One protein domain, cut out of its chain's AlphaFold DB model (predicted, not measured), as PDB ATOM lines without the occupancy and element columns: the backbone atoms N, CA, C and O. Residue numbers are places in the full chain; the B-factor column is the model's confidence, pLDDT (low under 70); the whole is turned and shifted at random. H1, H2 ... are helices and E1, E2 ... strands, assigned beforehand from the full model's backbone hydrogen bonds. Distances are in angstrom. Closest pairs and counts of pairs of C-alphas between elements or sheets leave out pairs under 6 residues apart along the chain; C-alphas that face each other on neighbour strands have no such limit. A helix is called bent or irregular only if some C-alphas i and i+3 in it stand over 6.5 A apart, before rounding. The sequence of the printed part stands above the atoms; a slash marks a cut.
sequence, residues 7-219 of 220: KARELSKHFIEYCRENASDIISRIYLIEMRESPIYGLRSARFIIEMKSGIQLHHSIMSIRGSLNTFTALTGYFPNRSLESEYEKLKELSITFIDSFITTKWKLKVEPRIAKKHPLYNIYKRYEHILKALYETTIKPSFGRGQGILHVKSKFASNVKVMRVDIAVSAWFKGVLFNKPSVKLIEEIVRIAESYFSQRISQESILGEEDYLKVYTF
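What this domain is: This is residues 7 to 219 of the 220 residues of an uncharacterized protein of Desulfurococcales archaeon (UniProt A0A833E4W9). One large, twisted sheet of nine antiparallel strands forms a wall, with helices packed over one of its faces and no named helix on the other. H4 runs along the strands in the middle of the sheet, the bent helix H3 packs beside H4 toward the E6 end, and H1 covers E1 and E2 toward the other end. The printed part has 213 residues, with four named helices and nine named strands in the chain order H1 E1 E2 E3 E4 E5 E6 H2 H3 E7 E8 H4 E9, and its class is mixed, helices and strands. The sheet's order is E6, E5, E7, E8, E4, E3, E2, E1, E9. The whole is compact, with a radius of gyration of the C-alphas of 17.7 A, and spans 49 by 43 by 37 A.

Where its parts are: In the sheet, E6 is residues 108 to 112, E5 residues 93 to 99, E7 residues 149 to 160 with a length of 33.0 A, and E8 residues 165 to 175 with 32.5 A. E4, the longest strand by residues, is residues 68 to 80 and 39.1 A long. E3 is residues 57 to 65 and 26.2 A long, E2 residues 43 to 52 and 28.2 A, E1 residues 27 to 38 and 29.7 A, and E9 residues 215 to 218. E1 bends by 52 degrees at residue 33. H4, residues 181 to 198, is 26.5 A long. H1, residues 7 to 23, is 23.2 A long and begins with C-alpha 7 at (-6.548, -20.592, 88.808). H2 is residues 114 to 118, neither bent nor irregular, but only just: C-alphas 115 and 118 are 6.5 A apart. H3, residues 120 to 143, was assigned as one helix by its hydrogen bonds but is bent, with C-alphas 127 and 130 standing 7.3 A apart; its arms are H3a, residues 120 to 127, and H3b, residues 130 to 143, at a steep tilt of 61 degrees. H3b is irregular, with C-alphas 138 and 141 6.7 A apart. E9 ends with C-alpha 218 at (6.968, -15.826, 106.056).

How they stand to each other: E8 and E4 are antiparallel neighbours at 165 degrees, with N 75 and O 170 2.8 A apart, within hydrogen-bond range. E7 and E8 form a hairpin, with N 156 and O 169 at 2.8 A. E1 E2 E3 E4 form a meander, each strand the antiparallel neighbour of the one before; between E3 and E4, N 61 and O 72 are within hydrogen-bond range at 2.8 A. E6 and E9 are the edge strands; N 30 of E1 and O 217 of E9 are 2.8 A apart. H4 is on the sheet, over E8 and E4, at a height over the sheet of 8.7 A; its closest C-alphas to E8 are those of Ile 187 and Val 170, 6.2 A. H3b touches H4 with H4's residues 182 to 190 alone, at a shallow tilt of 16 degrees, opposite ways, the closest C-alphas being those of Ile 140 and Pro 182, 5.5 A. H3a touches H4 at a steep tilt of 46 degrees, closest at Leu 121 and Tyr 197, C-alphas 6.6 A apart. E6, H2 H3 and E7 make a split strand-helix-strand unit, two strands running the same way with E5 between them, and its crossover is left-handed. H1 is on the same face as H4; its closest C-alphas to E2 are those of Ala 8 and Arg 44, 5.1 A. H1 and H3b are apart. Every O i to N i+4 pair is within hydrogen-bond range in H1 and H3a, against 12 of 14 in H4, 7 of 10 in H3b and 0 of 1 in H2, where 2 of 2 O i to N i+3 pairs are.

The domain as a whole: The two C-alphas farthest apart, those of Glu 10 and Glu 89, are 49.5 A apart. The printed part has no cut. The links E4 to E5, with 12 residues, and H4 to E9, with 16, are long. Mean pLDDT of the printed part is 88.9; residues 86 to 89, 100 to 106 and 207 to 211 are under 70.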
ATOM      1  N   LYS A   7      -5.517 -20.805  87.777       82.00
ATOM      2  CA  LYS A   7      -6.548 -20.592  88.808       82.00
ATOM      3  C   LYS A   7      -6.173 -21.223  90.146       82.00
ATOM      4  O   LYS A   7      -6.591 -20.737  91.195       82.00
ATOM      5  N   ALA A   8      -5.391 -22.304  90.141       86.06
ATOM      6  CA  ALA A   8      -4.839 -22.861  91.378       86.06
ATOM      7  C   ALA A   8      -3.797 -21.919  92.019       86.06
ATOM      8  O   ALA A   8      -3.740 -21.812  93.245       86.06
ATOM      9  N   ARG A   9      -3.039 -21.162  91.212       90.00
ATOM     10  CA  ARG A   9      -2.125 -20.126  91.714       90.00
ATOM     11  C   ARG A   9      -2.867 -18.943  92.329       90.00
ATOM     12  O   ARG A   9      -2.445 -18.457  93.374       90.00
ATOM     13  N   GLU A  10      -3.965 -18.497  91.724       89.94
ATOM     14  CA  GLU A  10      -4.847 -17.477  92.317       89.94
ATOM     15  C   GLU A  10      -5.409 -17.938  93.666       89.94
ATOM     16  O   GLU A  10      -5.338 -17.199  94.645       89.94
ATOM     17  N   LEU A  11      -5.877 -19.189  93.746       90.88
ATOM     18  CA  LEU A  11      -6.347 -19.790  94.995       90.88
ATOM     19  C   LEU A  11      -5.257 -19.794  96.074       90.88
ATOM     20  O   LEU A  11      -5.533 -19.465  97.226       90.88
ATOM     21  N   SER A  12      -4.020 -20.140  95.705       94.06
ATOM     22  CA  SER A  12      -2.889 -20.091  96.631       94.06
ATOM     23  C   SER A  12      -2.606 -18.670  97.109       94.06
ATOM     24  O   SER A  12      -2.469 -18.479  98.312       94.06
ATOM     25  N   LYS A  13      -2.551 -17.676  96.214       93.56
ATOM     26  CA  LYS A  13      -2.331 -16.272  96.603       93.56
ATOM     27  C   LYS A  13      -3.398 -15.790  97.581       93.56
ATOM     28  O   LYS A  13      -3.056 -15.293  98.649       93.56
ATOM     29  N   HIS A  14      -4.662 -16.041  97.250       93.81
ATOM     30  CA  HIS A  14      -5.799 -15.650  98.072       93.81
ATOM     31  C   HIS A  14      -5.756 -16.287  99.470       93.81
ATOM     32  O   HIS A  14      -6.036 -15.628 100.465       93.81
ATOM     33  N   PHE A  15      -5.346 -17.555  99.572       95.75
ATOM     34  CA  PHE A  15      -5.138 -18.208 100.863       95.75
ATOM     35  C   PHE A  15      -4.025 -17.555 101.697       95.75
ATOM     36  O   PHE A  15      -4.217 -17.314 102.887       95.75
ATOM     37  N   ILE A  16      -2.875 -17.250 101.088       95.88
ATOM     38  CA  ILE A  16      -1.757 -16.614 101.801       95.88
ATOM     39  C   ILE A  16      -2.144 -15.220 102.301       95.88
ATOM     40  O   ILE A  16      -1.827 -14.875 103.438       95.88
ATOM     41  N   GLU A  17      -2.829 -14.432 101.472       95.44
ATOM     42  CA  GLU A  17      -3.356 -13.113 101.847       95.44
ATOM     43  C   GLU A  17      -4.347 -13.231 103.007       95.44
ATOM     44  O   GLU A  17      -4.158 -12.581 104.035       95.44
ATOM     45  N   TYR A  18      -5.305 -14.159 102.913       94.50
ATOM     46  CA  TYR A  18      -6.247 -14.440 103.994       94.50
ATOM     47  C   TYR A  18      -5.533 -14.780 105.310       94.50
ATOM     48  O   TYR A  18      -5.865 -14.225 106.359       94.50
ATOM     49  N   CYS A  19      -4.536 -15.670 105.279       95.81
ATOM     50  CA  CYS A  19      -3.765 -16.030 106.467       95.81
ATOM     51  C   CYS A  19      -2.969 -14.850 107.030       95.81
ATOM     52  O   CYS A  19      -2.915 -14.697 108.247       95.81
ATOM     53  N   ARG A  20      -2.387 -14.001 106.177       94.75
ATOM     54  CA  ARG A  20      -1.658 -12.806 106.618       94.75
ATOM     55  C   ARG A  20      -2.576 -11.827 107.350       94.75
ATOM     56  O   ARG A  20      -2.195 -11.304 108.392       94.75
ATOM     57  N   GLU A  21      -3.775 -11.606 106.826       94.06
ATOM     58  CA  GLU A  21      -4.750 -10.671 107.394       94.06
ATOM     59  C   GLU A  21      -5.413 -11.202 108.671       94.06
ATOM     60  O   GLU A  21      -5.680 -10.436 109.591       94.06
ATOM     61  N   ASN A  22      -5.674 -12.513 108.745       93.19
ATOM     62  CA  ASN A  22      -6.562 -13.083 109.768       93.19
ATOM     63  C   ASN A  22      -5.865 -14.012 110.778       93.19
ATOM     64  O   ASN A  22      -6.476 -14.404 111.775       93.19
ATOM     65  N   ALA A  23      -4.627 -14.430 110.512       94.31
ATOM     66  CA  ALA A  23      -3.939 -15.456 111.297       94.31
ATOM     67  C   ALA A  23      -2.414 -15.256 111.411       94.31
ATOM     68  O   ALA A  23      -1.720 -16.164 111.868       94.31
ATOM     69  N   SER A  24      -1.873 -14.092 111.039       94.44
ATOM     70  CA  SER A  24      -0.437 -13.781 111.174       94.44
ATOM     71  C   SER A  24       0.042 -13.737 112.627       94.44
ATOM     72  O   SER A  24       1.224 -13.924 112.906       94.44
ATOM     73  N   ASP A  25      -0.871 -13.557 113.580       94.94
ATOM     74  CA  ASP A  25      -0.552 -13.596 115.004       94.94
ATOM     75  C   ASP A  25      -0.252 -15.016 115.516       94.94
ATOM     76  O   ASP A  25       0.430 -15.165 116.526       94.94
ATOM     77  N   ILE A  26      -0.707 -16.055 114.807       94.75
ATOM     78  CA  ILE A  26      -0.502 -17.464 115.185       94.75
ATOM     79  C   ILE A  26       0.339 -18.260 114.177       94.75
ATOM     80  O   ILE A  26       0.912 -19.278 114.555       94.75
ATOM     81  N   ILE A  27       0.436 -17.818 112.922       96.00
ATOM     82  CA  ILE A  27       1.219 -18.469 111.861       96.00
ATOM     83  C   ILE A  27       2.573 -17.768 111.733       96.00
ATOM     84  O   ILE A  27       2.627 -16.546 111.625       96.00
ATOM     85  N   SER A  28       3.662 -18.537 111.713       94.94
ATOM     86  CA  SER A  28       5.005 -18.031 111.409       94.94
ATOM     87  C   SER A  28       5.301 -18.122 109.912       94.94
ATOM     88  O   SER A  28       5.768 -17.156 109.306       94.94
ATOM     89  N   ARG A  29       5.037 -19.282 109.296       94.75
ATOM     90  CA  ARG A  29       5.386 -19.560 107.897       94.75
ATOM     91  C   ARG A  29       4.357 -20.455 107.225       94.75
ATOM     92  O   ARG A  29       3.674 -21.249 107.866       94.75
ATOM     93  N   ILE A  30       4.271 -20.352 105.906       95.94
ATOM     94  CA  ILE A  30       3.472 -21.234 105.060       95.94
ATOM     95  C   ILE A  30       4.344 -21.735 103.912       95.94
ATOM     96  O   ILE A  30       4.886 -20.946 103.139       95.94
ATOM     97  N   TYR A  31       4.418 -23.050 103.764       94.75
ATOM     98  CA  TYR A  31       5.137 -23.743 102.704       94.75
ATOM     99  C   TYR A  31       4.121 -24.276 101.699       94.75
ATOM    100  O   TYR A  31       3.247 -25.063 102.059       94.75
ATOM    101  N   LEU A  32       4.204 -23.846 100.443       94.94
ATOM    102  CA  LEU A  32       3.397 -24.380  99.349       94.94
ATOM    103  C   LEU A  32       4.061 -25.651  98.815       94.94
ATOM    104  O   LEU A  32       5.146 -25.595  98.244       94.94
ATOM    105  N   ILE A  33       3.379 -26.782  98.968       92.88
ATOM    106  CA  ILE A  33       3.874 -28.105  98.564       92.88
ATOM    107  C   ILE A  33       3.483 -28.397  97.121       92.88
ATOM    108  O   ILE A  33       4.267 -28.901  96.330       92.88
ATOM    109  N   GLU A  34       2.227 -28.124  96.778       92.81
ATOM    110  CA  GLU A  34       1.662 -28.600  95.523       92.81
ATOM    111  C   GLU A  34       0.497 -27.724  95.072       92.81
ATOM    112  O   GLU A  34      -0.302 -27.261  95.889       92.81
ATOM    113  N   MET A  35       0.363 -27.563  93.756       94.12
ATOM    114  CA  MET A  35      -0.832 -27.028  93.109       94.12
ATOM    115  C   MET A  35      -1.259 -27.968  91.989       94.12
ATOM    116  O   MET A  35      -0.432 -28.413  91.196       94.12
ATOM    117  N   ARG A  36      -2.560 -28.241  91.891       91.00
ATOM    118  CA  ARG A  36      -3.133 -29.046  90.808       91.00
ATOM    119  C   ARG A  36      -4.370 -28.374  90.232       91.00
ATOM    120  O   ARG A  36      -5.168 -27.786  90.960       91.00
ATOM    121  N   GLU A  37      -4.559 -28.504  88.923       90.50
ATOM    122  CA  GLU A  37      -5.726 -27.975  88.217       90.50
ATOM    123  C   GLU A  37      -6.208 -28.944  87.132       90.50
ATOM    124  O   GLU A  37      -5.447 -29.363  86.260       90.50
ATOM    125  N   SER A  38      -7.493 -29.290  87.175       86.69
ATOM    126  CA  SER A  38      -8.164 -30.057  86.131       86.69
ATOM    127  C   SER A  38      -9.355 -29.268  85.588       86.69
ATOM    128  O   SER A  38     -10.404 -29.213  86.243       86.69
ATOM    129  N   PRO A  39      -9.230 -28.694  84.374       82.12
ATOM    130  CA  PRO A  39     -10.322 -27.979  83.719       82.12
ATOM    131  C   PRO A  39     -11.561 -28.855  83.505       82.12
ATOM    132  O   PRO A  39     -12.677 -28.397  83.728       82.12
ATOM    133  N   ILE A  40     -11.362 -30.134  83.160       82.69
ATOM    134  CA  ILE A  40     -12.435 -31.107  82.881       82.69
ATOM    135  C   ILE A  40     -13.366 -31.263  84.089       82.69
ATOM    136  O   ILE A  40     -14.587 -31.293  83.951       82.69
ATOM    137  N   TYR A  41     -12.792 -31.336  85.289       80.00
ATOM    138  CA  TYR A  41     -13.566 -31.489  86.521       80.00
ATOM    139  C   TYR A  41     -13.905 -30.148  87.182       80.00
ATOM    140  O   TYR A  41     -14.588 -30.129  88.207       80.00
ATOM    141  N   GLY A  42     -13.434 -29.026  86.620       83.56
ATOM    142  CA  GLY A  42     -13.475 -27.721  87.278       83.56
ATOM    143  C   GLY A  42     -12.821 -27.761  88.662       83.56
ATOM    144  O   GLY A  42     -13.319 -27.114  89.586       83.56
ATOM    145  N   LEU A  43     -11.780 -28.584  88.816       89.19
ATOM    146  CA  LEU A  43     -11.065 -28.837  90.062       89.19
ATOM    147  C   LEU A  43      -9.800 -27.987  90.095       89.19
ATOM    148  O   LEU A  43      -8.994 -28.024  89.171       89.19
ATOM    149  N   ARG A  44      -9.584 -27.301  91.208       92.69
ATOM    150  CA  ARG A  44      -8.330 -26.629  91.543       92.69
ATOM    151  C   ARG A  44      -8.007 -26.915  92.997       92.69
ATOM    152  O   ARG A  44      -8.891 -26.821  93.852       92.69
ATOM    153  N   SER A  45      -6.767 -27.286  93.273       93.56
ATOM    154  CA  SER A  45      -6.319 -27.573  94.625       93.56
ATOM    155  C   SER A  45      -4.920 -27.047  94.893       93.56
ATOM    156  O   SER A  45      -4.093 -26.930  93.989       93.56
ATOM    157  N   ALA A  46      -4.674 -26.732  96.159       95.62
ATOM    158  CA  ALA A  46      -3.371 -26.343  96.666       95.62
ATOM    159  C   ALA A  46      -3.133 -27.019  98.020       95.62
ATOM    160  O   ALA A  46      -4.065 -27.154  98.818       95.62
ATOM    161  N   ARG A  47      -1.904 -27.471  98.266       95.81
ATOM    162  CA  ARG A  47      -1.490 -28.120  99.516       95.81
ATOM    163  C   ARG A  47      -0.364 -27.337 100.161       95.81
ATOM    164  O   ARG A  47       0.563 -26.906  99.478       95.81
ATOM    165  N   PHE A  48      -0.441 -27.212 101.475       96.06
ATOM    166  CA  PHE A  48       0.455 -26.414 102.288       96.06
ATOM    167  C   PHE A  48       0.879 -27.168 103.549       96.06
ATOM    168  O   PHE A  48       0.130 -28.002 104.064       96.06
ATOM    169  N   ILE A  49       2.049 -26.818 104.070       95.25
ATOM    170  CA  ILE A  49       2.363 -26.929 105.495       95.25
ATOM    171  C   ILE A  49       2.285 -25.516 106.073       95.25
ATOM    172  O   ILE A  49       2.833 -24.577 105.503       95.25
ATOM    173  N   ILE A  50       1.575 -25.360 107.182       95.56
ATOM    174  CA  ILE A  50       1.492 -24.128 107.961       95.56
ATOM    175  C   ILE A  50       2.301 -24.360 109.228       95.56
ATOM    176  O   ILE A  50       1.965 -25.235 110.023       95.56
ATOM    177  N   GLU A  51       3.352 -23.579 109.417       94.75
ATOM    178  CA  GLU A  51       4.121 -23.545 110.651       94.75
ATOM    179  C   GLU A  51       3.535 -22.469 111.560       94.75
ATOM    180  O   GLU A  51       3.369 -21.307 111.180       94.75
ATOM    181  N   MET A  52       3.163 -22.881 112.762       94.12
ATOM    182  CA  MET A  52       2.595 -22.020 113.785       94.12
ATOM    183  C   MET A  52       3.728 -21.394 114.603       94.12
ATOM    184  O   MET A  52       4.781 -22.001 114.784       94.12
ATOM    185  N   LYS A  53       3.503 -20.216 115.198       93.38
ATOM    186  CA  LYS A  53       4.477 -19.587 116.113       93.38
ATOM    187  C   LYS A  53       4.775 -20.448 117.352       93.38
ATOM    188  O   LYS A  53       5.822 -20.287 117.965       93.38
ATOM    189  N   SER A  54       3.886 -21.383 117.699       89.81
ATOM    190  CA  SER A  54       4.102 -22.389 118.749       89.81
ATOM    191  C   SER A  54       5.085 -23.504 118.362       89.81
ATOM    192  O   SER A  54       5.400 -24.341 119.202       89.81
ATOM    193  N   GLY A  55       5.534 -23.557 117.102       89.12
ATOM    194  CA  GLY A  55       6.342 -24.647 116.545       89.12
ATOM    195  C   GLY A  55       5.519 -25.822 116.002       89.12
ATOM    196  O   GLY A  55       6.078 -26.706 115.357       89.12
ATOM    197  N   ILE A  56       4.198 -25.827 116.217       91.38
ATOM    198  CA  ILE A  56       3.289 -26.836 115.659       91.38
ATOM    199  C   ILE A  56       3.207 -26.682 114.143       91.38
ATOM    200  O   ILE A  56       3.120 -25.572 113.621       91.38
ATOM    201  N   GLN A  57       3.151 -27.804 113.436       93.44
ATOM    202  CA  GLN A  57       2.961 -27.837 111.990       93.44
ATOM    203  C   GLN A  57       1.601 -28.428 111.626       93.44
ATOM    204  O   GLN A  57       1.205 -29.483 112.128       93.44
ATOM    205  N   LEU A  58       0.888 -27.752 110.726       95.56
ATOM    206  CA  LEU A  58      -0.406 -28.177 110.209       95.56
ATOM    207  C   LEU A  58      -0.310 -28.426 108.706       95.56
ATOM    208  O   LEU A  58       0.028 -27.534 107.933       95.56
ATOM    209  N   HIS A  59      -0.700 -29.612 108.258       95.69
ATOM    210  CA  HIS A  59      -0.976 -29.850 106.849       95.69
ATOM    211  C   HIS A  59      -2.307 -29.208 106.488       95.69
ATOM    212  O   HIS A  59      -3.338 -29.523 107.082       95.69
ATOM    213  N   HIS A  60      -2.307 -28.350 105.479       97.12
ATOM    214  CA  HIS A  60      -3.508 -27.695 104.997       97.12
ATOM    215  C   HIS A  60      -3.714 -27.977 103.513       97.12
ATOM    216  O   HIS A  60      -2.779 -27.971 102.720       97.12
ATOM    217  N   SER A  61      -4.937 -28.287 103.111       96.38
ATOM    218  CA  SER A  61      -5.286 -28.553 101.718       96.38
ATOM    219  C   SER A  61      -6.557 -27.816 101.361       96.38
ATOM    220  O   SER A  61      -7.544 -27.870 102.090       96.38
ATOM    221  N   ILE A  62      -6.531 -27.161 100.211       96.38
ATOM    222  CA  ILE A  62      -7.644 -26.404  99.664       96.38
ATOM    223  C   ILE A  62      -8.066 -27.067  98.374       96.38
ATOM    224  O   ILE A  62      -7.231 -27.378  97.529       96.38
ATOM    225  N   MET A  63      -9.366 -27.275  98.218       94.88
ATOM    226  CA  MET A  63      -9.961 -27.870  97.039       94.88
ATOM    227  C   MET A  63     -11.207 -27.082  96.645       94.88
ATOM    228  O   MET A  63     -12.159 -26.974  97.411       94.88
ATOM    229  N   SER A  64     -11.221 -26.543  95.430       93.06
ATOM    230  CA  SER A  64     -12.399 -25.915  94.841       93.06
ATOM    231  C   SER A  64     -12.838 -26.728  93.628       93.06
ATOM    232  O   SER A  64     -12.086 -26.852  92.663       93.06
ATOM    233  N   ILE A  65     -14.044 -27.295  93.691       89.25
ATOM    234  CA  ILE A  65     -14.658 -28.071  92.605       89.25
ATOM    235  C   ILE A  65     -15.906 -27.332  92.152       89.25
ATOM    236  O   ILE A  65     -16.821 -27.136  92.951       89.25
ATOM    237  N   ARG A  66     -15.952 -26.915  90.881       85.81
ATOM    238  CA  ARG A  66     -17.099 -26.188  90.296       85.81
ATOM    239  C   ARG A  66     -17.560 -25.003  91.164       85.81
ATOM    240  O   ARG A  66     -18.747 -24.769  91.343       85.81
ATOM    241  N   GLY A  67     -16.605 -24.289  91.764       79.44
ATOM    242  CA  GLY A  67     -16.867 -23.153  92.657       79.44
ATOM    243  C   GLY A  67     -17.124 -23.512  94.127       79.44
ATOM    244  O   GLY A  67     -17.007 -22.638  94.979       79.44
ATOM    245  N   SER A  68     -17.373 -24.780  94.469       88.25
ATOM    246  CA  SER A  68     -17.531 -25.211  95.863       88.25
ATOM    247  C   SER A  68     -16.175 -25.371  96.548       88.25
ATOM    248  O   SER A  68     -15.389 -26.241  96.175       88.25
ATOM    249  N   LEU A  69     -15.900 -24.521  97.539       92.38
ATOM    250  CA  LEU A  69     -14.672 -24.539  98.330       92.38
ATOM    251  C   LEU A  69     -14.777 -25.536  99.491       92.38
ATOM    252  O   LEU A  69     -15.709 -25.475 100.293       92.38
ATOM    253  N   ASN A  70     -13.792 -26.415  99.602       93.50
ATOM    254  CA  ASN A  70     -13.594 -27.328 100.716       93.50
ATOM    255  C   ASN A  70     -12.142 -27.246 101.159       93.50
ATOM    256  O   ASN A  70     -11.239 -27.186 100.322       93.50
ATOM    257  N   THR A  71     -11.918 -27.272 102.463       94.94
ATOM    258  CA  THR A  71     -10.568 -27.246 103.019       94.94
ATOM    259  C   THR A  71     -10.399 -28.299 104.086       94.94
ATOM    260  O   THR A  71     -11.358 -28.776 104.692       94.94
ATOM    261  N   PHE A  72      -9.157 -28.701 104.278       94.25
ATOM    262  CA  PHE A  72      -8.766 -29.750 105.194       94.25
ATOM    263  C   PHE A  72      -7.528 -29.282 105.939       94.25
ATOM    264  O   PHE A  72      -6.532 -28.946 105.306       94.25
ATOM    265  N   THR A  73      -7.590 -29.264 107.266       96.31
ATOM    266  CA  THR A  73      -6.442 -28.961 108.127       96.31
ATOM    267  C   THR A  73      -6.176 -30.163 109.009       96.31
ATOM    268  O   THR A  73      -7.105 -30.650 109.649       96.31
ATOM    269  N   ALA A  74      -4.935 -30.630 109.069       95.50
ATOM    270  CA  ALA A  74      -4.536 -31.751 109.900       95.50
ATOM    271  C   ALA A  74      -3.233 -31.487 110.645       95.50
ATOM    272  O   ALA A  74      -2.284 -30.956 110.078       95.50
ATOM    273  N   LEU A  75      -3.183 -31.931 111.895       96.12
ATOM    274  CA  LEU A  75      -1.964 -32.083 112.671       96.12
ATOM    275  C   LEU A  75      -1.596 -33.567 112.666       96.12
ATOM    276  O   LEU A  75      -2.391 -34.415 113.082       96.12
ATOM    277  N   THR A  76      -0.416 -33.876 112.145       95.00
ATOM    278  CA  THR A  76       0.130 -35.233 112.041       95.00
ATOM    279  C   THR A  76       1.360 -35.368 112.925       95.00
ATOM    280  O   THR A  76       2.084 -34.400 113.171       95.00
ATOM    281  N   GLY A  77       1.596 -36.581 113.401       95.12
ATOM    282  CA  GLY A  77       2.779 -36.925 114.175       95.12
ATOM    283  C   GLY A  77       2.692 -38.352 114.689       95.12
ATOM    284  O   GLY A  77       1.926 -39.162 114.167       95.12
ATOM    285  N   TYR A  78       3.470 -38.665 115.716       96.00
ATOM    286  CA  TYR A  78       3.545 -40.004 116.280       96.00
ATOM    287  C   TYR A  78       3.900 -39.994 117.771       96.00
ATOM    288  O   TYR A  78       4.489 -39.043 118.291       96.00
ATOM    289  N   PHE A  79       3.565 -41.093 118.445       95.12
ATOM    290  CA  PHE A  79       4.009 -41.423 119.797       95.12
ATOM    291  C   PHE A  79       4.977 -42.615 119.727       95.12
ATOM    292  O   PHE A  79       4.533 -43.721 119.396       95.12
ATOM    293  N   PRO A  80       6.287 -42.426 119.971       94.56
ATOM    294  CA  PRO A  80       7.262 -43.513 119.939       94.56
ATOM    295  C   PRO A  80       7.098 -44.446 121.145       94.56
ATOM    296  O   PRO A  80       6.596 -44.047 122.191       94.56
ATOM    297  N   ASN A  81       7.546 -45.691 121.009       92.25
ATOM    298  CA  ASN A  81       7.457 -46.738 122.035       92.25
ATOM    299  C   ASN A  81       6.019 -46.998 122.527       92.25
ATOM    300  O   ASN A  81       5.793 -47.352 123.687       92.25
ATOM    301  N   ARG A  82       5.029 -46.807 121.648       91.44
ATOM    302  CA  ARG A  82       3.605 -47.050 121.914       91.44
ATOM    303  C   ARG A  82       3.020 -48.012 120.888       91.44
ATOM    304  O   ARG A  82       3.487 -48.095 119.755       91.44
ATOM    305  N   SER A  83       1.961 -48.708 121.289       88.81
ATOM    306  CA  SER A  83       1.158 -49.569 120.422       88.81
ATOM    307  C   SER A  83      -0.294 -49.556 120.890       88.81
ATOM    308  O   SER A  83      -0.560 -49.557 122.086       88.81
ATOM    309  N   LEU A  84      -1.236 -49.569 119.949       86.38
ATOM    310  CA  LEU A  84      -2.647 -49.853 120.236       86.38
ATOM    311  C   LEU A  84      -2.882 -51.358 120.479       86.38
ATOM    312  O   LEU A  84      -3.864 -51.739 121.109       86.38
ATOM    313  N   GLU A  85      -1.984 -52.228 119.991       76.00
ATOM    314  CA  GLU A  85      -2.146 -53.689 120.074       76.00
ATOM    315  C   GLU A  85      -1.927 -54.230 121.493       76.00
ATOM    316  O   GLU A  85      -2.478 -55.275 121.833       76.00
ATOM    317  N   SER A  86      -1.158 -53.525 122.332       64.44
ATOM    318  CA  SER A  86      -0.900 -53.929 123.721       64.44
ATOM    319  C   SER A  86      -2.113 -53.763 124.641       64.44
ATOM    320  O   SER A  86      -2.091 -54.268 125.758       64.44
ATOM    321  N   GLU A  87      -3.165 -53.067 124.195       59.88
ATOM    322  CA  GLU A  87      -4.321 -52.725 125.034       59.88
ATOM    323  C   GLU A  87      -5.623 -53.454 124.657       59.88
ATOM    324  O   GLU A  87      -6.537 -53.545 125.478       59.88
ATOM    325  N   TYR A  88      -5.729 -54.001 123.442       56.97
ATOM    326  CA  TYR A  88      -6.841 -54.857 123.020       56.97
ATOM    327  C   TYR A  88      -6.413 -55.669 121.788       56.97
ATOM    328  O   TYR A  88      -5.948 -55.090 120.805       56.97
ATOM    329  N   GLU A  89      -6.568 -56.996 121.822       59.94
ATOM    330  CA  GLU A  89      -6.045 -57.905 120.790       59.94
ATOM    331  C   GLU A  89      -6.304 -57.414 119.348       59.94
ATOM    332  O   GLU A  89      -7.444 -57.198 118.927       59.94
ATOM    333  N   LYS A  90      -5.211 -57.282 118.579       70.62
ATOM    334  CA  LYS A  90      -5.153 -56.996 117.130       70.62
ATOM    335  C   LYS A  90      -5.717 -55.643 116.664       70.62
ATOM    336  O   LYS A  90      -5.930 -55.472 115.458       70.62
ATOM    337  N   LEU A  91      -5.937 -54.659 117.543       82.81
ATOM    338  CA  LEU A  91      -6.333 -53.324 117.083       82.81
ATOM    339  C   LEU A  91      -5.133 -52.566 116.494       82.81
ATOM    340  O   LEU A  91      -4.332 -51.979 117.211       82.81
ATOM    341  N   LYS A  92      -5.028 -52.560 115.162       87.12
ATOM    342  CA  LYS A  92      -3.972 -51.834 114.434       87.12
ATOM    343  C   LYS A  92      -4.300 -50.376 114.177       87.12
ATOM    344  O   LYS A  92      -3.401 -49.553 114.091       87.12
ATOM    345  N   GLU A  93      -5.581 -50.062 114.039       92.31
ATOM    346  CA  GLU A  93      -6.040 -48.714 113.740       92.31
ATOM    347  C   GLU A  93      -7.287 -48.381 114.547       92.31
ATOM    348  O   GLU A  93      -8.163 -49.223 114.755       92.31
ATOM    349  N   LEU A  94      -7.378 -47.122 114.958       93.12
ATOM    350  CA  LEU A  94      -8.510 -46.557 115.670       93.12
ATOM    351  C   LEU A  94      -8.785 -45.165 115.105       93.12
ATOM    352  O   LEU A  94      -7.899 -44.329 114.993       93.12
ATOM    353  N   SER A  95     -10.024 -44.903 114.721       95.06
ATOM    354  CA  SER A  95     -10.490 -43.608 114.241       95.06
ATOM    355  C   SER A  95     -11.603 -43.114 115.143       95.06
ATOM    356  O   SER A  95     -12.615 -43.791 115.286       95.06
ATOM    357  N   ILE A  96     -11.440 -41.928 115.715       92.12
ATOM    358  CA  ILE A  96     -12.455 -41.241 116.508       92.12
ATOM    359  C   ILE A  96     -12.906 -40.019 115.723       92.12
ATOM    360  O   ILE A  96     -12.108 -39.131 115.434       92.12
ATOM    361  N   THR A  97     -14.182 -39.978 115.365       89.88
ATOM    362  CA  THR A  97     -14.754 -38.921 114.533       89.88
ATOM    363  C   THR A  97     -15.818 -38.169 115.314       89.88
ATOM    364  O   THR A  97     -16.810 -38.755 115.743       89.88
ATOM    365  N   PHE A  98     -15.638 -36.863 115.429       84.31
ATOM    366  CA  PHE A  98     -16.644 -35.900 115.844       84.31
ATOM    367  C   PHE A  98     -17.366 -35.408 114.591       84.31
ATOM    368  O   PHE A  98     -16.759 -34.795 113.712       84.31
ATOM    369  N   ILE A  99     -18.651 -35.726 114.473       75.94
ATOM    370  CA  ILE A  99     -19.473 -35.297 113.337       75.94
ATOM    371  C   ILE A  99     -20.369 -34.151 113.781       75.94
ATOM    372  O   ILE A  99     -21.111 -34.309 114.754       75.94
ATOM    373  N   ASP A 100     -20.348 -33.059 113.016       69.69
ATOM    374  CA  ASP A 100     -21.421 -32.071 113.018       69.69
ATOM    375  C   ASP A 100     -22.275 -32.278 111.765       69.69
ATOM    376  O   ASP A 100     -21.900 -31.957 110.635       69.69
ATOM    377  N   SER A 101     -23.434 -32.902 111.941       54.78
ATOM    378  CA  SER A 101     -24.415 -32.971 110.872       54.78
ATOM    379  C   SER A 101     -25.076 -31.601 110.739       54.78
ATOM    380  O   SER A 101     -25.976 -31.268 111.509       54.78
ATOM    381  N   PHE A 102     -24.717 -30.866 109.681       52.72
ATOM    382  CA  PHE A 102     -25.381 -29.624 109.243       52.72
ATOM    383  C   PHE A 102     -26.925 -29.694 109.251       52.72
ATOM    384  O   PHE A 102     -27.585 -28.666 109.327       52.72
ATOM    385  N   ILE A 103     -27.496 -30.902 109.163       47.03
ATOM    386  CA  ILE A 103     -28.941 -31.165 109.117       47.03
ATOM    387  C   ILE A 103     -29.552 -31.393 110.510       47.03
ATOM    388  O   ILE A 103     -30.720 -31.082 110.710       47.03
ATOM    389  N   THR A 104     -28.814 -31.954 111.477       47.41
ATOM    390  CA  THR A 104     -29.410 -32.367 112.765       47.41
ATOM    391  C   THR A 104     -28.755 -31.767 113.999       47.41
ATOM    392  O   THR A 104     -29.243 -32.025 115.097       47.41
ATOM    393  N   THR A 105     -27.706 -30.943 113.865       52.00
ATOM    394  CA  THR A 105     -27.036 -30.221 114.975       52.00
ATOM    395  C   THR A 105     -26.579 -31.108 116.138       52.00
ATOM    396  O   THR A 105     -26.308 -30.628 117.236       52.00
ATOM    397  N   LYS A 106     -26.510 -32.426 115.933       61.81
ATOM    398  CA  LYS A 106     -26.152 -33.378 116.980       61.81
ATOM    399  C   LYS A 106     -24.677 -33.693 116.842       61.81
ATOM    400  O   LYS A 106     -24.308 -34.566 116.059       61.81
ATOM    401  N   TRP A 107     -23.869 -32.994 117.639       72.12
ATOM    402  CA  TRP A 107     -22.506 -33.409 117.954       72.12
ATOM    403  C   TRP A 107     -22.516 -34.900 118.291       72.12
ATOM    404  O   TRP A 107     -23.193 -35.322 119.233       72.12
ATOM    405  N   LYS A 108     -21.842 -35.708 117.471       82.50
ATOM    406  CA  LYS A 108     -21.799 -37.158 117.657       82.50
ATOM    407  C   LYS A 108     -20.372 -37.658 117.611       82.50
ATOM    408  O   LYS A 108     -19.731 -37.603 116.561       82.50
ATOM    409  N   LEU A 109     -19.943 -38.253 118.718       87.81
ATOM    410  CA  LEU A 109     -18.743 -39.066 118.771       87.81
ATOM    411  C   LEU A 109     -18.992 -40.438 118.126       87.81
ATOM    412  O   LEU A 109     -19.876 -41.202 118.526       87.81
ATOM    413  N   LYS A 110     -18.214 -40.760 117.097       90.94
ATOM    414  CA  LYS A 110     -18.152 -42.082 116.468       90.94
ATOM    415  C   LYS A 110     -16.752 -42.655 116.627       90.94
ATOM    416  O   LYS A 110     -15.780 -41.911 116.668       90.94
ATOM    417  N   VAL A 111     -16.661 -43.980 116.663       92.25
ATOM    418  CA  VAL A 111     -15.384 -44.694 116.657       92.25
ATOM    419  C   VAL A 111     -15.430 -45.856 115.674       92.25
ATOM    420  O   VAL A 111     -16.444 -46.555 115.574       92.25
ATOM    421  N   GLU A 112     -14.337 -46.039 114.945       92.12
ATOM    422  CA  GLU A 112     -14.136 -47.089 113.951       92.12
ATOM    423  C   GLU A 112     -12.745 -47.718 114.130       92.12
ATOM    424  O   GLU A 112     -11.789 -46.978 114.359       92.12
ATOM    425  N   PRO A 113     -12.598 -49.051 114.023       90.75
ATOM    426  CA  PRO A 113     -13.659 -50.054 113.883       90.75
ATOM    427  C   PRO A 113     -14.530 -50.171 115.149       90.75
ATOM    428  O   PRO A 113     -14.151 -49.722 116.225       90.75
ATOM    429  N   ARG A 114     -15.715 -50.797 115.060       87.88
ATOM    430  CA  ARG A 114     -16.664 -50.884 116.198       87.88
ATOM    431  C   ARG A 114     -16.059 -51.507 117.464       87.88
ATOM    432  O   ARG A 114     -16.467 -51.138 118.563       87.88
ATOM    433  N   ILE A 115     -15.105 -52.424 117.307       86.75
ATOM    434  CA  ILE A 115     -14.392 -53.080 118.412       86.75
ATOM    435  C   ILE A 115     -13.594 -52.079 119.271       86.75
ATOM    436  O   ILE A 115     -13.491 -52.261 120.482       86.75
ATOM    437  N   ALA A 116     -13.166 -50.951 118.695       89.25
ATOM    438  CA  ALA A 116     -12.455 -49.883 119.396       89.25
ATOM    439  C   ALA A 116     -13.316 -49.125 120.427       89.25
ATOM    440  O   ALA A 116     -12.784 -48.351 121.215       89.25
ATOM    441  N   LYS A 117     -14.635 -49.376 120.499       89.25
ATOM    442  CA  LYS A 117     -15.507 -48.825 121.555       89.25
ATOM    443  C   LYS A 117     -15.093 -49.218 122.973       89.25
ATOM    444  O   LYS A 117     -15.507 -48.553 123.915       89.25
ATOM    445  N   LYS A 118     -14.350 -50.314 123.133       87.19
ATOM    446  CA  LYS A 118     -13.833 -50.761 124.433       87.19
ATOM    447  C   LYS A 118     -12.435 -50.216 124.731       87.19
ATOM    448  O   LYS A 118     -11.972 -50.354 125.856       87.19
ATOM    449  N   HIS A 119     -11.779 -49.598 123.748       89.69
ATOM    450  CA  HIS A 119     -10.402 -49.145 123.877       89.69
ATOM    451  C   HIS A 119     -10.300 -47.976 124.876       89.69
ATOM    452  O   HIS A 119     -11.103 -47.038 124.786       89.69
ATOM    453  N   PRO A 120      -9.314 -47.967 125.790       91.25
ATOM    454  CA  PRO A 120      -9.144 -46.895 126.776       91.25
ATOM    455  C   PRO A 120      -9.027 -45.496 126.156       91.25
ATOM    456  O   PRO A 120      -9.676 -44.563 126.629       91.25
ATOM    457  N   LEU A 121      -8.315 -45.366 125.030       92.38
ATOM    458  CA  LEU A 121      -8.282 -44.124 124.244       92.38
ATOM    459  C   LEU A 121      -9.677 -43.657 123.793       92.38
ATOM    460  O   LEU A 121      -9.977 -42.475 123.837       92.38
ATOM    461  N   TYR A 122     -10.594 -44.539 123.397       92.88
ATOM    462  CA  TYR A 122     -11.952 -44.081 123.089       92.88
ATOM    463  C   TYR A 122     -12.685 -43.587 124.345       92.88
ATOM    464  O   TYR A 122     -13.371 -42.563 124.307       92.88
ATOM    465  N   ASN A 123     -12.501 -44.269 125.478       91.06
ATOM    466  CA  ASN A 123     -13.115 -43.883 126.747       91.06
ATOM    467  C   ASN A 123     -12.613 -42.522 127.249       91.06
ATOM    468  O   ASN A 123     -13.415 -41.752 127.785       91.06
ATOM    469  N   ILE A 124     -11.329 -42.194 127.046       93.56
ATOM    470  CA  ILE A 124     -10.796 -40.874 127.406       93.56
ATOM    471  C   ILE A 124     -11.451 -39.787 126.546       93.56
ATOM    472  O   ILE A 124     -12.003 -38.838 127.097       93.56
ATOM    473  N   TYR A 125     -11.547 -39.968 125.225       93.81
ATOM    474  CA  TYR A 125     -12.240 -39.010 124.355       93.81
ATOM    475  C   TYR A 125     -13.718 -38.851 124.710       93.81
ATOM    476  O   TYR A 125     -14.223 -37.733 124.725       93.81
ATOM    477  N   LYS A 126     -14.405 -39.945 125.055       93.19
ATOM    478  CA  LYS A 126     -15.795 -39.892 125.519       93.19
ATOM    479  C   LYS A 126     -15.938 -39.074 126.807       93.19
ATOM    480  O   LYS A 126     -16.898 -38.326 126.951       93.19
ATOM    481  N   ARG A 127     -14.976 -39.166 127.733       93.88
ATOM    482  CA  ARG A 127     -14.952 -38.348 128.959       93.88
ATOM    483  C   ARG A 127     -14.794 -36.859 128.642       93.88
ATOM    484  O   ARG A 127     -15.491 -36.041 129.236       93.88
ATOM    485  N   TYR A 128     -13.934 -36.517 127.685       93.50
ATOM    486  CA  TYR A 128     -13.686 -35.136 127.254       93.50
ATOM    487  C   TYR A 128     -14.689 -34.608 126.209       93.50
ATOM    488  O   TYR A 128     -14.600 -33.447 125.814       93.50
ATOM    489  N   GLU A 129     -15.675 -35.407 125.782       91.38
ATOM    490  CA  GLU A 129     -16.626 -35.035 124.724       91.38
ATOM    491  C   GLU A 129     -17.362 -33.724 125.031       91.38
ATOM    492  O   GLU A 129     -17.524 -32.891 124.143       91.38
ATOM    493  N   HIS A 130     -17.761 -33.516 126.287       90.31
ATOM    494  CA  HIS A 130     -18.464 -32.308 126.717       90.31
ATOM    495  C   HIS A 130     -17.604 -31.038 126.597       90.31
ATOM    496  O   HIS A 130     -18.120 -30.005 126.178       90.31
ATOM    497  N   ILE A 131     -16.301 -31.118 126.891       91.81
ATOM    498  CA  ILE A 131     -15.359 -29.990 126.768       91.81
ATOM    499  C   ILE A 131     -15.155 -29.641 125.295       91.81
ATOM    500  O   ILE A 131     -15.276 -28.480 124.907       91.81
ATOM    501  N   LEU A 132     -14.913 -30.653 124.457       91.81
ATOM    502  CA  LEU A 132     -14.739 -30.467 123.014       91.81
ATOM    503  C   LEU A 132     -16.003 -29.892 122.366       91.81
ATOM    504  O   LEU A 132     -15.922 -28.982 121.541       91.81
ATOM    505  N   LYS A 133     -17.176 -30.386 122.780       90.56
ATOM    506  CA  LYS A 133     -18.471 -29.873 122.338       90.56
ATOM    507  C   LYS A 133     -18.671 -28.418 122.764       90.56
ATOM    508  O   LYS A 133     -19.057 -27.606 121.932       90.56
ATOM    509  N   ALA A 134     -18.381 -28.078 124.019       90.69
ATOM    510  CA  ALA A 134     -18.512 -26.710 124.513       90.69
ATOM    511  C   ALA A 134     -17.593 -25.745 123.747       90.69
ATOM    512  O   ALA A 134     -18.056 -24.705 123.282       90.69
ATOM    513  N   LEU A 135     -16.322 -26.109 123.538       91.56
ATOM    514  CA  LEU A 135     -15.380 -25.331 122.724       91.56
ATOM    515  C   LEU A 135     -15.918 -25.116 121.302       91.56
ATOM    516  O   LEU A 135     -15.876 -24.003 120.771       91.56
ATOM    517  N   TYR A 136     -16.467 -26.171 120.697       89.69
ATOM    518  CA  TYR A 136     -17.056 -26.082 119.371       89.69
ATOM    519  C   TYR A 136     -18.259 -25.138 119.322       89.69
ATOM    520  O   TYR A 136     -18.272 -24.205 118.522       89.69
ATOM    521  N   GLU A 137     -19.262 -25.357 120.172       88.81
ATOM    522  CA  GLU A 137     -20.532 -24.626 120.134       88.81
ATOM    523  C   GLU A 137     -20.379 -23.148 120.505       88.81
ATOM    524  O   GLU A 137     -21.066 -22.307 119.929       88.81
ATOM    525  N   THR A 138     -19.468 -22.825 121.425       90.06
ATOM    526  CA  THR A 138     -19.308 -21.460 121.957       90.06
ATOM    527  C   THR A 138     -18.311 -20.608 121.184       90.06
ATOM    528  O   THR A 138     -18.482 -19.397 121.108       90.06
ATOM    529  N   THR A 139     -17.265 -21.215 120.615       90.25
ATOM    530  CA  THR A 139     -16.139 -20.467 120.032       90.25
ATOM    531  C   THR A 139     -16.022 -20.689 118.529       90.25
ATOM    532  O   THR A 139     -15.807 -19.747 117.770       90.25
ATOM    533  N   ILE A 140     -16.162 -21.933 118.075       90.25
ATOM    534  CA  ILE A 140     -15.823 -22.303 116.695       90.25
ATOM    535  C   ILE A 140     -17.024 -22.147 115.775       90.25
ATOM    536  O   ILE A 140     -16.935 -21.451 114.768       90.25
ATOM    537  N   LYS A 141     -18.162 -22.744 116.123       88.12
ATOM    538  CA  LYS A 141     -19.386 -22.668 115.325       88.12
ATOM    539  C   LYS A 141     -19.826 -21.220 115.047       88.12
ATOM    540  O   LYS A 141     -20.136 -20.943 113.889       88.12
ATOM    541  N   PRO A 142     -19.793 -20.282 116.018       90.06
ATOM    542  CA  PRO A 142     -20.163 -18.886 115.770       90.06
ATOM    543  C   PRO A 142     -19.204 -18.130 114.839       90.06
ATOM    544  O   PRO A 142     -19.576 -17.093 114.305       90.06
ATOM    545  N   SER A 143     -17.985 -18.637 114.624       90.19
ATOM    546  CA  SER A 143     -17.006 -18.009 113.725       90.19
ATOM    547  C   SER A 143     -17.270 -18.273 112.235       90.19
ATOM    548  O   SER A 143     -16.566 -17.731 111.384       90.19
ATOM    549  N   PHE A 144     -18.264 -19.103 111.903       89.69
ATOM    550  CA  PHE A 144     -18.634 -19.418 110.526       89.69
ATOM    551  C   PHE A 144     -19.823 -18.590 110.041       89.69
ATOM    552  O   PHE A 144     -20.808 -18.401 110.754       89.69
ATOM    553  N   GLY A 145     -19.760 -18.154 108.782       87.50
ATOM    554  CA  GLY A 145     -20.888 -17.542 108.094       87.50
ATOM    555  C   GLY A 145     -21.950 -18.558 107.662       87.50
ATOM    556  O   GLY A 145     -21.797 -19.779 107.768       87.50
ATOM    557  N   ARG A 146     -23.057 -18.052 107.111       85.12
ATOM    558  CA  ARG A 146     -24.156 -18.890 106.611       85.12
ATOM    559  C   ARG A 146     -23.657 -19.861 105.529       85.12
ATOM    560  O   ARG A 146     -23.087 -19.445 104.528       85.12
ATOM    561  N   GLY A 147     -23.919 -21.157 105.713       83.81
ATOM    562  CA  GLY A 147     -23.535 -22.210 104.759       83.81
ATOM    563  C   GLY A 147     -22.076 -22.682 104.856       83.81
ATOM    564  O   GLY A 147     -21.676 -23.549 104.075       83.81
ATOM    565  N   GLN A 148     -21.312 -22.148 105.812       89.88
ATOM    566  CA  GLN A 148     -19.937 -22.533 106.127       89.88
ATOM    567  C   GLN A 148     -19.883 -23.368 107.411       89.88
ATOM    568  O   GLN A 148     -20.799 -23.312 108.231       89.88
ATOM    569  N   GLY A 149     -18.813 -24.141 107.597       88.50
ATOM    570  CA  GLY A 149     -18.568 -24.824 108.869       88.50
ATOM    571  C   GLY A 149     -17.700 -26.068 108.772       88.50
ATOM    572  O   GLY A 149     -17.197 -26.413 107.700       88.50
ATOM    573  N   ILE A 150     -17.557 -26.753 109.906       88.44
ATOM    574  CA  ILE A 150     -16.877 -28.048 110.012       88.44
ATOM    575  C   ILE A 150     -17.853 -29.160 109.620       88.44
ATOM    576  O   ILE A 150     -18.938 -29.267 110.178       88.44
ATOM    577  N   LEU A 151     -17.459 -30.019 108.681       86.62
ATOM    578  CA  LEU A 151     -18.197 -31.237 108.331       86.62
ATOM    579  C   LEU A 151     -17.928 -32.351 109.348       86.62
ATOM    580  O   LEU A 151     -18.841 -33.041 109.797       86.62
ATOM    581  N   HIS A 152     -16.658 -32.546 109.696       88.06
ATOM    582  CA  HIS A 152     -16.242 -33.428 110.778       88.06
ATOM    583  C   HIS A 152     -14.816 -33.113 111.224       88.06
ATOM    584  O   HIS A 152     -14.003 -32.596 110.453       88.06
ATOM    585  N   VAL A 153     -14.514 -33.505 112.459       91.44
ATOM    586  CA  VAL A 153     -13.154 -33.613 112.981       91.44
ATOM    587  C   VAL A 153     -12.864 -35.081 113.249       91.44
ATOM    588  O   VAL A 153     -13.661 -35.772 113.875       91.44
ATOM    589  N   LYS A 154     -11.743 -35.590 112.755       93.69
ATOM    590  CA  LYS A 154     -11.357 -36.996 112.852       93.69
ATOM    591  C   LYS A 154      -9.959 -37.109 113.434       93.69
ATOM    592  O   LYS A 154      -9.046 -36.470 112.934       93.69
ATOM    593  N   SER A 155      -9.804 -37.961 114.435       95.75
ATOM    594  CA  SER A 155      -8.518 -38.391 114.980       95.75
ATOM    595  C   SER A 155      -8.284 -39.824 114.542       95.75
ATOM    596  O   SER A 155      -9.036 -40.713 114.939       95.75
ATOM    597  N   LYS A 156      -7.293 -40.053 113.689       96.75
ATOM    598  CA  LYS A 156      -6.857 -41.389 113.286       96.75
ATOM    599  C   LYS A 156      -5.593 -41.743 114.060       96.75
ATOM    600  O   LYS A 156      -4.677 -40.939 114.095       96.75
ATOM    601  N   PHE A 157      -5.556 -42.948 114.609       96.00
ATOM    602  CA  PHE A 157      -4.417 -43.567 115.268       96.00
ATOM    603  C   PHE A 157      -4.093 -44.870 114.542       96.00
ATOM    604  O   PHE A 157      -5.010 -45.639 114.238       96.00
ATOM    605  N   ALA A 158      -2.821 -45.123 114.262       95.00
ATOM    606  CA  ALA A 158      -2.368 -46.343 113.606       95.00
ATOM    607  C   ALA A 158      -1.078 -46.852 114.253       95.00
ATOM    608  O   ALA A 158      -0.089 -46.131 114.333       95.00
ATOM    609  N   SER A 159      -1.084 -48.099 114.713       93.31
ATOM    610  CA  SER A 159       0.108 -48.769 115.226       93.31
ATOM    611  C   SER A 159       1.022 -49.156 114.074       93.31
ATOM    612  O   SER A 159       0.651 -49.956 113.213       93.31
ATOM    613  N   ASN A 160       2.252 -48.668 114.107       91.19
ATOM    614  CA  ASN A 160       3.330 -49.151 113.268       91.19
ATOM    615  C   ASN A 160       4.254 -50.046 114.099       91.19
ATOM    616  O   ASN A 160       5.172 -49.582 114.775       91.19
ATOM    617  N   VAL A 161       3.991 -51.353 114.039       83.94
ATOM    618  CA  VAL A 161       4.701 -52.368 114.835       83.94
ATOM    619  C   VAL A 161       6.178 -52.474 114.444       83.94
ATOM    620  O   VAL A 161       7.010 -52.751 115.299       83.94
ATOM    621  N   LYS A 162       6.530 -52.200 113.176       87.06
ATOM    622  CA  LYS A 162       7.916 -52.319 112.689       87.06
ATOM    623  C   LYS A 162       8.875 -51.354 113.385       87.06
ATOM    624  O   LYS A 162      10.029 -51.699 113.590       87.06
ATOM    625  N   VAL A 163       8.396 -50.157 113.719       89.69
ATOM    626  CA  VAL A 163       9.190 -49.091 114.357       89.69
ATOM    627  C   VAL A 163       8.657 -48.720 115.744       89.69
ATOM    628  O   VAL A 163       9.053 -47.703 116.302       89.69
ATOM    629  N   MET A 164       7.743 -49.532 116.286       90.38
ATOM    630  CA  MET A 164       7.132 -49.371 117.606       90.38
ATOM    631  C   MET A 164       6.623 -47.944 117.880       90.38
ATOM    632  O   MET A 164       7.032 -47.294 118.840       90.38
ATOM    633  N   ARG A 165       5.722 -47.431 117.037       93.62
ATOM    634  CA  ARG A 165       5.082 -46.124 117.265       93.62
ATOM    635  C   ARG A 165       3.596 -46.150 116.940       93.62
ATOM    636  O   ARG A 165       3.154 -46.956 116.123       93.62
ATOM    637  N   VAL A 166       2.836 -45.237 117.537       95.19
ATOM    638  CA  VAL A 166       1.459 -44.945 117.120       95.19
ATOM    639  C   VAL A 166       1.466 -43.649 116.329       95.19
ATOM    640  O   VAL A 166       1.683 -42.582 116.899       95.19
ATOM    641  N   ASP A 167       1.223 -43.743 115.028       96.00
ATOM    642  CA  ASP A 167       0.998 -42.588 114.166       96.00
ATOM    643  C   ASP A 167      -0.370 -41.980 114.490       96.00
ATOM    644  O   ASP A 167      -1.354 -42.704 114.668       96.00
ATOM    645  N   ILE A 168      -0.449 -40.653 114.546       96.19
ATOM    646  CA  ILE A 168      -1.682 -39.900 114.767       96.19
ATOM    647  C   ILE A 168      -1.875 -38.867 113.654       96.19
ATOM    648  O   ILE A 168      -0.944 -38.183 113.231       96.19
ATOM    649  N   ALA A 169      -3.117 -38.724 113.201       95.94
ATOM    650  CA  ALA A 169      -3.558 -37.612 112.374       95.94
ATOM    651  C   ALA A 169      -4.878 -37.066 112.920       95.94
ATOM    652  O   ALA A 169      -5.906 -37.747 112.868       95.94
ATOM    653  N   VAL A 170      -4.857 -35.839 113.435       96.25
ATOM    654  CA  VAL A 170      -6.055 -35.109 113.860       96.25
ATOM    655  C   VAL A 170      -6.400 -34.093 112.792       96.25
ATOM    656  O   VAL A 170      -5.648 -33.154 112.561       96.25
ATOM    657  N   SER A 171      -7.540 -34.274 112.138       94.75
ATOM    658  CA  SER A 171      -7.936 -33.492 110.975       94.75
ATOM    659  C   SER A 171      -9.334 -32.911 111.084       94.75
ATOM    660  O   SER A 171     -10.257 -33.624 111.472       94.75
ATOM    661  N   ALA A 172      -9.510 -31.668 110.653       93.50
ATOM    662  CA  ALA A 172     -10.797 -31.011 110.481       93.50
ATOM    663  C   ALA A 172     -11.065 -30.753 108.992       93.50
ATOM    664  O   ALA A 172     -10.220 -30.198 108.285       93.50
ATOM    665  N   TRP A 173     -12.250 -31.150 108.521       93.06
ATOM    666  CA  TRP A 173     -12.726 -30.851 107.170       93.06
ATOM    667  C   TRP A 173     -13.758 -29.731 107.235       93.06
ATOM    668  O   TRP A 173     -14.781 -29.853 107.909       93.06
ATOM    669  N   PHE A 174     -13.500 -28.655 106.501       91.75
ATOM    670  CA  PHE A 174     -14.364 -27.497 106.387       91.75
ATOM    671  C   PHE A 174     -15.036 -27.374 105.020       91.75
ATOM    672  O   PHE A 174     -14.467 -27.699 103.974       91.75
ATOM    673  N   LYS A 175     -16.238 -26.801 105.038       91.50
ATOM    674  CA  LYS A 175     -16.982 -26.371 103.858       91.50
ATOM    675  C   LYS A 175     -17.022 -24.845 103.803       91.50
ATOM    676  O   LYS A 175     -17.370 -24.195 104.785       91.50
ATOM    677  N   GLY A 176     -16.722 -24.288 102.632       90.56
ATOM    678  CA  GLY A 176     -16.940 -22.878 102.308       90.56
ATOM    679  C   GLY A 176     -15.969 -21.882 102.945       90.56
ATOM    680  O   GLY A 176     -16.238 -20.688 102.876       90.56
ATOM    681  N   VAL A 177     -14.864 -22.336 103.543       91.25
ATOM    682  CA  VAL A 177     -13.856 -21.477 104.195       91.25
ATOM    683  C   VAL A 177     -12.446 -21.863 103.782       91.25
ATOM    684  O   VAL A 177     -12.186 -23.037 103.530       91.25
ATOM    685  N   LEU A 178     -11.539 -20.887 103.741       92.88
ATOM    686  CA  LEU A 178     -10.119 -21.119 103.464       92.88
ATOM    687  C   LEU A 178      -9.411 -21.680 104.691       92.88
ATOM    688  O   LEU A 178      -8.802 -22.733 104.633       92.88
ATOM    689  N   PHE A 179      -9.546 -21.005 105.823       92.44
ATOM    690  CA  PHE A 179      -8.947 -21.411 107.080       92.44
ATOM    691  C   PHE A 179      -9.789 -20.870 108.223       92.44
ATOM    692  O   PHE A 179     -10.476 -19.862 108.073       92.44
ATOM    693  N   ASN A 180      -9.756 -21.540 109.367       90.81
ATOM    694  CA  ASN A 180     -10.456 -21.079 110.552       90.81
ATOM    695  C   ASN A 180      -9.533 -21.200 111.761       90.81
ATOM    696  O   ASN A 180      -9.321 -22.287 112.294       90.81
ATOM    697  N   LYS A 181      -9.000 -20.054 112.190       92.06
ATOM    698  CA  LYS A 181      -8.107 -19.944 113.346       92.06
ATOM    699  C   LYS A 181      -8.696 -20.564 114.626       92.06
ATOM    700  O   LYS A 181      -7.992 -21.356 115.248       92.06
ATOM    701  N   PRO A 182      -9.962 -20.303 115.015       92.00
ATOM    702  CA  PRO A 182     -10.567 -20.953 116.182       92.00
ATOM    703  C   PRO A 182     -10.534 -22.488 116.139       92.00
ATOM    704  O   PRO A 182     -10.368 -23.127 117.175       92.00
ATOM    705  N   SER A 183     -10.641 -23.087 114.951       91.12
ATOM    706  CA  SER A 183     -10.625 -24.546 114.787       91.12
ATOM    707  C   SER A 183      -9.266 -25.184 115.058       91.12
ATOM    708  O   SER A 183      -9.219 -26.374 115.366       91.12
ATOM    709  N   VAL A 184      -8.169 -24.418 115.003       93.19
ATOM    710  CA  VAL A 184      -6.841 -24.910 115.403       93.19
ATOM    711  C   VAL A 184      -6.854 -25.327 116.870       93.19
ATOM    712  O   VAL A 184      -6.400 -26.421 117.183       93.19
ATOM    713  N   LYS A 185      -7.497 -24.541 117.746       92.50
ATOM    714  CA  LYS A 185      -7.615 -24.872 119.176       92.50
ATOM    715  C   LYS A 185      -8.326 -26.200 119.418       92.50
ATOM    716  O   LYS A 185      -7.982 -26.921 120.343       92.50
ATOM    717  N   LEU A 186      -9.316 -26.547 118.593       92.75
ATOM    718  CA  LEU A 186      -9.998 -27.840 118.700       92.75
ATOM    719  C   LEU A 186      -9.091 -28.998 118.288       92.75
ATOM    720  O   LEU A 186      -9.117 -30.040 118.937       92.75
ATOM    721  N   ILE A 187      -8.284 -28.820 117.239       94.75
ATOM    722  CA  ILE A 187      -7.270 -29.804 116.839       94.75
ATOM    723  C   ILE A 187      -6.242 -29.979 117.965       94.75
ATOM    724  O   ILE A 187      -5.977 -31.109 118.366       94.75
ATOM    725  N   GLU A 188      -5.718 -28.880 118.511       94.25
ATOM    726  CA  GLU A 188      -4.759 -28.886 119.624       94.25
ATOM    727  C   GLU A 188      -5.330 -29.575 120.866       94.25
ATOM    728  O   GLU A 188      -4.667 -30.420 121.460       94.25
ATOM    729  N   GLU A 189      -6.578 -29.286 121.231       95.12
ATOM    730  CA  GLU A 189      -7.223 -29.887 122.398       95.12
ATOM    731  C   GLU A 189      -7.456 -31.394 122.216       95.12
ATOM    732  O   GLU A 189      -7.256 -32.189 123.136       95.12
ATOM    733  N   ILE A 190      -7.814 -31.821 121.005       95.25
ATOM    734  CA  ILE A 190      -7.929 -33.241 120.663       95.25
ATOM    735  C   ILE A 190      -6.568 -33.938 120.745       95.25
ATOM    736  O   ILE A 190      -6.500 -35.064 121.244       95.25
ATOM    737  N   VAL A 191      -5.491 -33.292 120.296       95.88
ATOM    738  CA  VAL A 191      -4.124 -33.809 120.443       95.88
ATOM    739  C   VAL A 191      -3.732 -33.874 121.917       95.88
ATOM    740  O   VAL A 191      -3.263 -34.916 122.358       95.88
ATOM    741  N   ARG A 192      -4.015 -32.837 122.712       96.12
ATOM    742  CA  ARG A 192      -3.744 -32.800 124.158       96.12
ATOM    743  C   ARG A 192      -4.388 -33.976 124.897       96.12
ATOM    744  O   ARG A 192      -3.783 -34.547 125.804       96.12
ATOM    745  N   ILE A 193      -5.602 -34.369 124.507       96.31
ATOM    746  CA  ILE A 193      -6.278 -35.554 125.058       96.31
ATOM    747  C   ILE A 193      -5.503 -36.839 124.723       96.31
ATOM    748  O   ILE A 193      -5.330 -37.690 125.598       96.31
ATOM    749  N   ALA A 194      -5.003 -36.979 123.492       95.81
ATOM    750  CA  ALA A 194      -4.155 -38.108 123.111       95.81
ATOM    751  C   ALA A 194      -2.818 -38.108 123.867       95.81
ATOM    752  O   ALA A 194      -2.408 -39.149 124.376       95.81
ATOM    753  N   GLU A 195      -2.169 -36.950 123.999       96.12
ATOM    754  CA  GLU A 195      -0.925 -36.793 124.762       96.12
ATOM    755  C   GLU A 195      -1.105 -37.183 126.231       96.12
ATOM    756  O   GLU A 195      -0.253 -37.857 126.805       96.12
ATOM    757  N   SER A 196      -2.243 -36.820 126.835       95.69
ATOM    758  CA  SER A 196      -2.589 -37.226 128.200       95.69
ATOM    759  C   SER A 196      -2.734 -38.738 128.336       95.69
ATOM    760  O   SER A 196      -2.385 -39.283 129.380       95.69
ATOM    761  N   TYR A 197      -3.261 -39.416 127.320       94.06
ATOM    762  CA  TYR A 197      -3.404 -40.866 127.340       94.06
ATOM    763  C   TYR A 197      -2.056 -41.571 127.167       94.06
ATOM    764  O   TYR A 197      -1.694 -42.419 127.978       94.06
ATOM    765  N   PHE A 198      -1.272 -41.173 126.164       94.12
ATOM    766  CA  PHE A 198       0.055 -41.744 125.932       94.12
ATOM    767  C   PHE A 198       1.112 -41.244 126.924       94.12
ATOM    768  O   PHE A 198       2.243 -41.730 126.899       94.12
ATOM    769  N   SER A 199       0.756 -40.303 127.806       93.94
ATOM    770  CA  SER A 199       1.651 -39.658 128.775       93.94
ATOM    771  C   SER A 199       2.926 -39.121 128.119       93.94
ATOM    772  O   SER A 199       4.025 -39.255 128.652       93.94
ATOM    773  N   GLN A 200       2.781 -38.568 126.915       94.25
ATOM    774  CA  GLN A 200       3.889 -38.106 126.090       94.25
ATOM    775  C   GLN A 200       3.410 -37.024 125.125       94.25
ATOM    776  O   GLN A 200       2.277 -37.074 124.651       94.25
ATOM    777  N   ARG A 201       4.288 -36.069 124.802       94.06
ATOM    778  CA  ARG A 201       4.049 -35.113 123.719       94.06
ATOM    779  C   ARG A 201       4.097 -35.794 122.355       94.06
ATOM    780  O   ARG A 201       4.911 -36.693 122.132       94.06
ATOM    781  N   ILE A 202       3.244 -35.345 121.443       93.81
ATOM    782  CA  ILE A 202       3.303 -35.784 120.051       93.81
ATOM    783  C   ILE A 202       4.637 -35.349 119.431       93.81
ATOM    784  O   ILE A 202       5.074 -34.212 119.598       93.81
ATOM    785  N   SER A 203       5.288 -36.254 118.708       93.88
ATOM    786  CA  SER A 203       6.448 -35.924 117.876       93.88
ATOM    787  C   SER A 203       5.984 -35.685 116.442       93.88
ATOM    788  O   SER A 203       5.290 -36.530 115.881       93.88
ATOM    789  N   GLN A 204       6.337 -34.547 115.845       91.25
ATOM    790  CA  GLN A 204       6.070 -34.280 114.427       91.25
ATOM    791  C   GLN A 204       7.307 -34.632 113.599       91.25
ATOM    792  O   GLN A 204       8.437 -34.441 114.049       91.25
ATOM    793  N   GLU A 205       7.099 -35.188 112.406       83.31
ATOM    794  CA  GLU A 205       8.192 -35.348 111.442       83.31
ATOM    795  C   GLU A 205       8.652 -33.954 110.995       83.31
ATOM    796  O   GLU A 205       7.833 -33.035 110.907       83.31
ATOM    797  N   SER A 206       9.959 -33.761 110.794       70.38
ATOM    798  CA  SER A 206      10.462 -32.443 110.411       70.38
ATOM    799  C   SER A 206       9.953 -32.050 109.028       70.38
ATOM    800  O   SER A 206       9.634 -32.891 108.187       70.38
ATOM    801  N   ILE A 207       9.951 -30.742 108.787       68.94
ATOM    802  CA  ILE A 207       9.817 -30.158 107.456       68.94
ATOM    803  C   ILE A 207      10.901 -30.810 106.575       68.94
ATOM    804  O   ILE A 207      12.029 -31.030 107.036       68.94
ATOM    805  N   LEU A 208      10.526 -31.198 105.355       65.81
ATOM    806  CA  LEU A 208      11.462 -31.630 104.316       65.81
ATOM    807  C   LEU A 208      12.428 -30.465 103.986       65.81
ATOM    808  O   LEU A 208      12.269 -29.357 104.505       65.81
ATOM    809  N   GLY A 209      13.457 -30.689 103.166       66.38
ATOM    810  CA  GLY A 209      14.384 -29.611 102.804       66.38
ATOM    811  C   GLY A 209      13.650 -28.464 102.097       66.38
ATOM    812  O   GLY A 209      12.609 -28.681 101.482       66.38
ATOM    813  N   GLU A 210      14.172 -27.230 102.151       63.72
ATOM    814  CA  GLU A 210      13.519 -26.094 101.467       63.72
ATOM    815  C   GLU A 210      13.332 -26.332  99.953       63.72
ATOM    816  O   GLU A 210      12.394 -25.804  99.354       63.72
ATOM    817  N   GLU A 211      14.177 -27.182  99.362       69.75
ATOM    818  CA  GLU A 211      14.134 -27.620  97.962       69.75
ATOM    819  C   GLU A 211      12.875 -28.430  97.603       69.75
ATOM    820  O   GLU A 211      12.498 -28.499  96.432       69.75
ATOM    821  N   ASP A 212      12.180 -28.995  98.594       78.62
ATOM    822  CA  ASP A 212      10.978 -29.812  98.402       78.62
ATOM    823  C   ASP A 212       9.694 -28.970  98.247       78.62
ATOM    824  O   ASP A 212       8.602 -29.508  98.024       78.62
ATOM    825  N   TYR A 213       9.797 -27.639  98.355       85.00
ATOM    826  CA  TYR A 213       8.658 -26.722  98.302       85.00
ATOM    827  C   TYR A 213       8.628 -25.888  97.029       85.00
ATOM    828  O   TYR A 213       9.623 -25.333  96.575       85.00
ATOM    829  N   LEU A 214       7.422 -25.679  96.498       85.94
ATOM    830  CA  LEU A 214       7.216 -24.759  95.381       85.94
ATOM    831  C   LEU A 214       7.469 -23.304  95.787       85.94
ATOM    832  O   LEU A 214       7.843 -22.489  94.944       85.94
ATOM    833  N   LYS A 215       7.172 -22.949  97.047       89.19
ATOM    834  CA  LYS A 215       7.393 -21.606  97.601       89.19
ATOM    835  C   LYS A 215       7.241 -21.570  99.123       89.19
ATOM    836  O   LYS A 215       6.365 -22.241  99.662       89.19
ATOM    837  N   VAL A 216       7.987 -20.685  99.781       89.19
ATOM    838  CA  VAL A 216       7.846 -20.368 101.211       89.19
ATOM    839  C   VAL A 216       7.334 -18.935 101.388       89.19
ATOM    840  O   VAL A 216       7.728 -18.024 100.658       89.19
ATOM    841  N   TYR A 217       6.429 -18.737 102.344       89.19
ATOM    842  CA  TYR A 217       5.883 -17.442 102.741       89.19
ATOM    843  C   TYR A 217       6.095 -17.252 104.241       89.19
ATOM    844  O   TYR A 217       5.653 -18.084 105.027       89.19
ATOM    845  N   THR A 218       6.736 -16.160 104.646       88.00
ATOM    846  CA  THR A 218       6.968 -15.826 106.056       88.00
ATOM    847  C   THR A 218       6.062 -14.681 106.494       88.00
ATOM    848  O   THR A 218       5.753 -13.782 105.703       88.00
ATOM    849  N   PHE A 219       5.616 -14.724 107.745       87.62
ATOM    850  CA  PHE A 219       4.871 -13.649 108.393       87.62
ATOM    851  C   PHE A 219       5.713 -13.090 109.543       87.62
ATOM    852  O   PHE A 219       6.260 -13.858 110.334       87.62
TER     853      PHE A 219